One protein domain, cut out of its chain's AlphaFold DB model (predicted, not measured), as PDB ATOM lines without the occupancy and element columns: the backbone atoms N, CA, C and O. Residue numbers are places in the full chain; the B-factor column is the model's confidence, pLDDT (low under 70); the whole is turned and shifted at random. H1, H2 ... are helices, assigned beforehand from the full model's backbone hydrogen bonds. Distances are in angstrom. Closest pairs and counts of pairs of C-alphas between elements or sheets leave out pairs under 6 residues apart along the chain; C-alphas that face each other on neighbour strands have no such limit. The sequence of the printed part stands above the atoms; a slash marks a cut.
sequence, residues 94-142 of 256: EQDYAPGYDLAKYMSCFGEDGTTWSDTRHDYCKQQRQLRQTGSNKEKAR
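Overview. This is residues 94 to 142 of the 256 residues of an uncharacterized protein of Streptomyces sp. WM6386 (UniProt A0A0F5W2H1). One long helix, H3, has the earlier part of the printed residues strung along one side of it: H1 packs near the end of H3 and H2 packs near its beginning. Residues 109 to 124 make a wide loop at the end of the domain where H3 begins, and a short tail, residues 140 to 142, runs on past the other end of H3. The 49 printed residues have three named helices, in the order H1, H2, H3, and no named strand; the class is all helix, with 25 residues in the named helices. The whole is only just compact, close to loose, with a radius of gyration of the C-alphas of 11.3 A, and the C-alphas span 33 by 22 by 15 A.

Arrangement. H3, residues 125 to 139, touches both other helices. With residues 125 to 129 alone it touches H2, residues 103 to 108; the closest C-alphas of the two are those of Tyr 106 and Gln 128, 5.5 A apart. H2 and H3 run opposite ways at a steep tilt of 37 degrees, only just steep, and form a helical hairpin. With residues 134 to 138 alone H3 touches H1, residues 94 to 97, where the closest C-alphas, those of Tyr 97 and Gly 135, are 4.6 A apart. H1 and H2 are apart. In H2 and H3 every pair of O of residue i and N of residue i+4 is within hydrogen-bond range; H1, with four residues, is too short for such a pair, and its one pair of O of residue i and N of residue i+3 is within range.

Along the chain. H3 is the longest helix, 15 residues and 21.6 A from first to last C-alpha, beginning at C-alpha 125 at (-8.689, 27.048, 13.140) and ending at C-alpha 139 at (-8.063, 44.220, 0.118). H2 has six residues, Leu 103 to Ser 108, and measures 8.7 A. H1 has four residues, Glu 94 to Tyr 97, and measures 5.5 A; its first C-alpha, 94, is at (-16.755, 37.708, 2.461).

Size, cuts and confidence. The two C-alphas farthest apart in the domain are those of Glu 112 and Arg 142, 34.3 A. The C-alphas of the first and last printed residues, Glu 94 and Arg 142, are 21.3 A apart. The printed part has no cut. The link from H2 to H3 is long, with 16 residues, and that from H1 to H2 is tight, with 5 residues. The mean pLDDT of the printed part is 87.7, and the model's confidence is low, under 70, at residues 139 to 142, of which 139 belongs to H3.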
ATOM      1  N   GLU A  94     -17.847  38.423   1.800       86.00
ATOM      2  CA  GLU A  94     -16.755  37.708   2.461       86.00
ATOM      3  C   GLU A  94     -16.252  36.480   1.677       86.00
ATOM      4  O   GLU A  94     -15.043  36.261   1.559       86.00
ATOM      5  N   GLN A  95     -17.176  35.715   1.093       92.12
ATOM      6  CA  GLN A  95     -16.854  34.501   0.346       92.12
ATOM      7  C   GLN A  95     -16.128  34.780  -0.974       92.12
ATOM      8  O   GLN A  95     -15.359  33.931  -1.416       92.12
ATOM      9  N   ASP A  96     -16.289  35.961  -1.574       87.25
ATOM     10  CA  ASP A  96     -15.571  36.333  -2.798       87.25
ATOM     11  C   ASP A  96     -14.087  36.611  -2.516       87.25
ATOM     12  O   ASP A  96     -13.195  36.314  -3.320       87.25
ATOM     13  N   TYR A  97     -13.788  37.124  -1.321       80.62
ATOM     14  CA  TYR A  97     -12.417  37.384  -0.887       80.62
ATOM     15  C   TYR A  97     -11.748  36.137  -0.319       80.62
ATOM     16  O   TYR A  97     -10.583  35.856  -0.638       80.62
ATOM     17  N   ALA A  98     -12.477  35.374   0.492       89.25
ATOM     18  CA  ALA A  98     -11.968  34.216   1.207       89.25
ATOM     19  C   ALA A  98     -12.978  33.053   1.183       89.25
ATOM     20  O   ALA A  98     -13.633  32.790   2.194       89.25
ATOM     21  N   PRO A  99     -13.085  32.318   0.058       93.38
ATOM     22  CA  PRO A  99     -13.984  31.174  -0.038       93.38
ATOM     23  C   PRO A  99     -13.745  30.159   1.088       93.38
ATOM     24  O   PRO A  99     -12.620  29.691   1.286       93.38
ATOM     25  N   GLY A 100     -14.804  29.811   1.820       93.88
ATOM     26  CA  GLY A 100     -14.750  28.867   2.939       93.88
ATOM     27  C   GLY A 100     -14.332  29.482   4.278       93.88
ATOM     28  O   GLY A 100     -14.209  28.752   5.268       93.88
ATOM     29  N   TYR A 101     -14.113  30.800   4.331       95.19
ATOM     30  CA  TYR A 101     -14.039  31.498   5.606       95.19
ATOM     31  C   TYR A 101     -15.414  31.474   6.271       95.19
ATOM     32  O   TYR A 101     -16.442  31.543   5.605       95.19
ATOM     33  N   ASP A 102     -15.432  31.338   7.584       95.00
ATOM     34  CA  ASP A 102     -16.647  31.310   8.378       95.00
ATOM     35  C   ASP A 102     -16.358  32.053   9.677       95.00
ATOM     36  O   ASP A 102     -15.526  31.630  10.486       95.00
ATOM     37  N   LEU A 103     -17.031  33.189   9.861       93.44
ATOM     38  CA  LEU A 103     -16.809  34.053  11.012       93.44
ATOM     39  C   LEU A 103     -17.077  33.327  12.338       93.44
ATOM     40  O   LEU A 103     -16.331  33.521  13.294       93.44
ATOM     41  N   ALA A 104     -18.095  32.467  12.405       95.19
ATOM     42  CA  ALA A 104     -18.424  31.744  13.629       95.19
ATOM     43  C   ALA A 104     -17.335  30.717  13.978       95.19
ATOM     44  O   ALA A 104     -16.911  30.639  15.132       95.19
ATOM     45  N   LYS A 105     -16.820  29.990  12.979       95.88
ATOM     46  CA  LYS A 105     -15.662  29.096  13.145       95.88
ATOM     47  C   LYS A 105     -14.394  29.862  13.494       95.88
ATOM     48  O   LYS A 105     -13.619  29.420  14.326       95.88
ATOM     49  N   TYR A 106     -14.151  31.015  12.884       94.94
ATOM     50  CA  TYR A 106     -12.997  31.828  13.250       94.94
ATOM     51  C   TYR A 106     -13.086  32.291  14.712       94.94
ATOM     52  O   TYR A 106     -12.103  32.210  15.445       94.94
ATOM     53  N   MET A 107     -14.269  32.709  15.170       94.81
ATOM     54  CA  MET A 107     -14.467  33.157  16.551       94.81
ATOM     55  C   MET A 107     -14.396  32.016  17.576       94.81
ATOM     56  O   MET A 107     -13.902  32.234  18.680       94.81
ATOM     57  N   SER A 108     -14.791  30.785  17.229       95.75
ATOM     58  CA  SER A 108     -14.679  29.625  18.137       95.75
ATOM     59  C   SER A 108     -13.231  29.212  18.442       95.75
ATOM     60  O   SER A 108     -12.978  28.487  19.408       95.75
ATOM     61  N   CYS A 109     -12.273  29.682  17.640       97.00
ATOM     62  CA  CYS A 109     -10.846  29.432  17.821       97.00
ATOM     63  C   CYS A 109     -10.199  30.288  18.918       97.00
ATOM     64  O   CYS A 109      -9.046  30.032  19.277       97.00
ATOM     65  N   PHE A 110     -10.917  31.277  19.460       96.19
ATOM     66  CA  PHE A 110     -10.481  32.020  20.638       96.19
ATOM     67  C   PHE A 110     -10.844  31.285  21.945       96.19
ATOM     68  O   PHE A 110     -11.736  30.435  21.984       96.19
ATOM     69  N   GLY A 111     -10.112  31.586  23.022       89.56
ATOM     70  CA  GLY A 111     -10.423  31.145  24.387       89.56
ATOM     71  C   GLY A 111     -11.769  31.680  24.891       89.56
ATOM     72  O   GLY A 111     -12.395  32.510  24.239       89.56
ATOM     73  N   GLU A 112     -12.219  31.213  26.059       86.12
ATOM     74  CA  GLU A 112     -13.528  31.589  26.636       86.12
ATOM     75  C   GLU A 112     -13.699  33.101  26.840       86.12
ATOM     76  O   GLU A 112     -14.809  33.618  26.753       86.12
ATOM     77  N   ASP A 113     -12.597  33.811  27.069       88.00
ATOM     78  CA  ASP A 113     -12.545  35.263  27.229       88.00
ATOM     79  C   ASP A 113     -12.327  36.021  25.904       88.00
ATOM     80  O   ASP A 113     -12.274  37.250  25.891       88.00
ATOM     81  N   GLY A 114     -12.179  35.307  24.784       87.06
ATOM     82  CA  GLY A 114     -11.932  35.880  23.463       87.06
ATOM     83  C   GLY A 114     -10.524  36.452  23.256       87.06
ATOM     84  O   GLY A 114     -10.255  37.006  22.193       87.06
ATOM     85  N   THR A 115      -9.611  36.345  24.229       89.44
ATOM     86  CA  THR A 115      -8.317  37.057  24.177       89.44
ATOM     87  C   THR A 115      -7.201  36.240  23.532       89.44
ATOM     88  O   THR A 115      -6.258  36.799  22.972       89.44
ATOM     89  N   THR A 116      -7.308  34.909  23.584       92.06
ATOM     90  CA  THR A 116      -6.239  33.998  23.155       92.06
ATOM     91  C   THR A 116      -6.668  33.174  21.950       92.06
ATOM     92  O   THR A 116      -7.601  32.384  22.042       92.06
ATOM     93  N   TRP A 117      -5.960  33.313  20.830       93.75
ATOM     94  CA  TRP A 117      -6.147  32.490  19.631       93.75
ATOM     95  C   TRP A 117      -5.474  31.114  19.766       93.75
ATOM     96  O   TRP A 117      -4.349  31.024  20.259       93.75
ATOM     97  N   SER A 118      -6.093  30.058  19.225       95.19
ATOM     98  CA  SER A 118      -5.457  28.745  19.066       95.19
ATOM     99  C   SER A 118      -5.688  28.132  17.684       95.19
ATOM    100  O   SER A 118      -6.818  27.934  17.251       95.19
ATOM    101  N   ASP A 119      -4.597  27.738  17.022       96.38
ATOM    102  CA  ASP A 119      -4.644  26.999  15.749       96.38
ATOM    103  C   ASP A 119      -5.118  25.559  15.878       96.38
ATOM    104  O   ASP A 119      -5.463  24.943  14.872       96.38
ATOM    105  N   THR A 120      -5.067  25.015  17.088       96.12
ATOM    106  CA  THR A 120      -5.269  23.591  17.356       96.12
ATOM    107  C   THR A 120      -6.515  23.324  18.188       96.12
ATOM    108  O   THR A 120      -6.825  22.165  18.451       96.12
ATOM    109  N   ARG A 121      -7.251  24.370  18.595       94.56
ATOM    110  CA  ARG A 121      -8.511  24.237  19.343       94.56
ATOM    111  C   ARG A 121      -9.575  23.496  18.538       94.56
ATOM    112  O   ARG A 121     -10.264  22.637  19.081       94.56
ATOM    113  N   HIS A 122      -9.653  23.796  17.247       96.44
ATOM    114  CA  HIS A 122     -10.386  23.018  16.258       96.44
ATOM    115  C   HIS A 122      -9.498  22.791  15.034       96.44
ATOM    116  O   HIS A 122      -8.617  23.602  14.739       96.44
ATOM    117  N   ASP A 123      -9.741  21.702  14.309       97.38
ATOM    118  CA  ASP A 123      -8.995  21.321  13.102       97.38
ATOM    119  C   ASP A 123      -9.015  22.409  12.011       97.38
ATOM    120  O   ASP A 123      -8.027  22.609  11.303       97.38
ATOM    121  N   TYR A 124     -10.103  23.174  11.928       96.25
ATOM    122  CA  TYR A 124     -10.274  24.273  10.983       96.25
ATOM    123  C   TYR A 124      -9.590  25.585  11.394       96.25
ATOM    124  O   TYR A 124      -9.502  26.495  10.570       96.25
ATOM    125  N   CYS A 125      -9.108  25.738  12.632       96.81
ATOM    126  CA  CYS A 125      -8.689  27.048  13.140       96.81
ATOM    127  C   CYS A 125      -7.537  27.652  12.342       96.81
ATOM    128  O   CYS A 125      -7.636  28.782  11.851       96.81
ATOM    129  N   LYS A 126      -6.478  26.872  12.108       96.25
ATOM    130  CA  LYS A 126      -5.347  27.314  11.284       96.25
ATOM    131  C   LYS A 126      -5.792  27.776   9.891       96.25
ATOM    132  O   LYS A 126      -5.332  28.818   9.419       96.25
ATOM    133  N   GLN A 127      -6.707  27.034   9.264       96.44
ATOM    134  CA  GLN A 127      -7.253  27.363   7.946       96.44
ATOM    135  C   GLN A 127      -8.073  28.660   7.983       96.44
ATOM    136  O   GLN A 127      -7.879  29.522   7.130       96.44
ATOM    137  N   GLN A 128      -8.933  28.851   8.987       96.75
ATOM    138  CA  GLN A 128      -9.749  30.063   9.128       96.75
ATOM    139  C   GLN A 128      -8.886  31.327   9.277       96.75
ATOM    140  O   GLN A 128      -9.157  32.346   8.641       96.75
ATOM    141  N   ARG A 129      -7.777  31.266  10.029       94.50
ATOM    142  CA  ARG A 129      -6.829  32.393  10.109       94.50
ATOM    143  C   ARG A 129      -6.144  32.691   8.783       94.50
ATOM    144  O   ARG A 129      -5.980  33.866   8.449       94.50
ATOM    145  N   GLN A 130      -5.741  31.655   8.049       93.31
ATOM    146  CA  GLN A 130      -5.139  31.816   6.726       93.31
ATOM    147  C   GLN A 130      -6.128  32.467   5.756       93.31
ATOM    148  O   GLN A 130      -5.782  33.460   5.128       93.31
ATOM    149  N   LEU A 131      -7.374  31.992   5.711       92.56
ATOM    150  CA  LEU A 131      -8.423  32.557   4.861       92.56
ATOM    151  C   LEU A 131      -8.706  34.029   5.197       92.56
ATOM    152  O   LEU A 131      -8.708  34.866   4.297       92.56
ATOM    153  N   ARG A 132      -8.809  34.379   6.486       91.12
ATOM    154  CA  ARG A 132      -8.939  35.775   6.943       91.12
ATOM    155  C   ARG A 132      -7.761  36.652   6.506       91.12
ATOM    156  O   ARG A 132      -7.942  37.798   6.103       91.12
ATOM    157  N   GLN A 133      -6.532  36.141   6.619       84.06
ATOM    158  CA  GLN A 133      -5.323  36.846   6.174       84.06
ATOM    159  C   GLN A 133      -5.314  37.038   4.656       84.06
ATOM    160  O   GLN A 133      -5.082  38.154   4.199       84.06
ATOM    161  N   THR A 134      -5.611  35.994   3.885       81.62
ATOM    162  CA  THR A 134      -5.683  36.051   2.422       81.62
ATOM    163  C   THR A 134      -6.755  37.027   1.950       81.62
ATOM    164  O   THR A 134      -6.456  37.869   1.108       81.62
ATOM    165  N   GLY A 135      -7.964  36.972   2.518       80.25
ATOM    166  CA  GLY A 135      -9.036  37.919   2.204       80.25
ATOM    167  C   GLY A 135      -8.625  39.361   2.498       80.25
ATOM    168  O   GLY A 135      -8.679  40.210   1.616       80.25
ATOM    169  N   SER A 136      -8.079  39.616   3.693       74.25
ATOM    170  CA  SER A 136      -7.608  40.954   4.074       74.25
ATOM    171  C   SER A 136      -6.443  41.459   3.216       74.25
ATOM    172  O   SER A 136      -6.320  42.659   2.993       74.25
ATOM    173  N   ASN A 137      -5.569  40.574   2.735       70.06
ATOM    174  CA  ASN A 137      -4.454  40.960   1.871       70.06
ATOM    175  C   ASN A 137      -4.910  41.268   0.443       70.06
ATOM    176  O   ASN A 137      -4.347  42.163  -0.173       70.06
ATOM    177  N   LYS A 138      -5.950  40.593  -0.065       71.69
ATOM    178  CA  LYS A 138      -6.590  40.968  -1.338       71.69
ATOM    179  C   LYS A 138      -7.210  42.371  -1.295       71.69
ATOM    180  O   LYS A 138      -7.422  42.967  -2.343       71.69
ATOM    181  N   GLU A 139      -7.485  42.891  -0.100       64.62
ATOM    182  CA  GLU A 139      -8.063  44.220   0.118       64.62
ATOM    183  C   GLU A 139      -7.003  45.324   0.316       64.62
ATOM    184  O   GLU A 139      -7.291  46.506   0.148       64.62
ATOM    185  N   LYS A 140      -5.762  44.975   0.676       56.19
ATOM    186  CA  LYS A 140      -4.743  45.944   1.108       56.19
ATOM    187  C   LYS A 140      -3.684  46.211   0.042       56.19
ATOM    188  O   LYS A 140      -3.077  45.287  -0.483       56.19
ATOM    189  N   ALA A 141      -3.342  47.486  -0.132       40.22
ATOM    190  CA  ALA A 141      -2.092  47.943  -0.738       40.22
ATOM    191  C   ALA A 141      -1.335  48.828   0.269       40.22
ATOM    192  O   ALA A 141      -1.954  49.648   0.949       40.22
ATOM    193  N   ARG A 142      -0.014  48.662   0.405       41.91
ATOM    194  CA  ARG A 142       0.867  49.525   1.223       41.91
ATOM    195  C   ARG A 142       2.278  49.503   0.659       41.91
ATOM    196  O   ARG A 142       2.688  48.391   0.395       41.91
TER     197      ARG A 142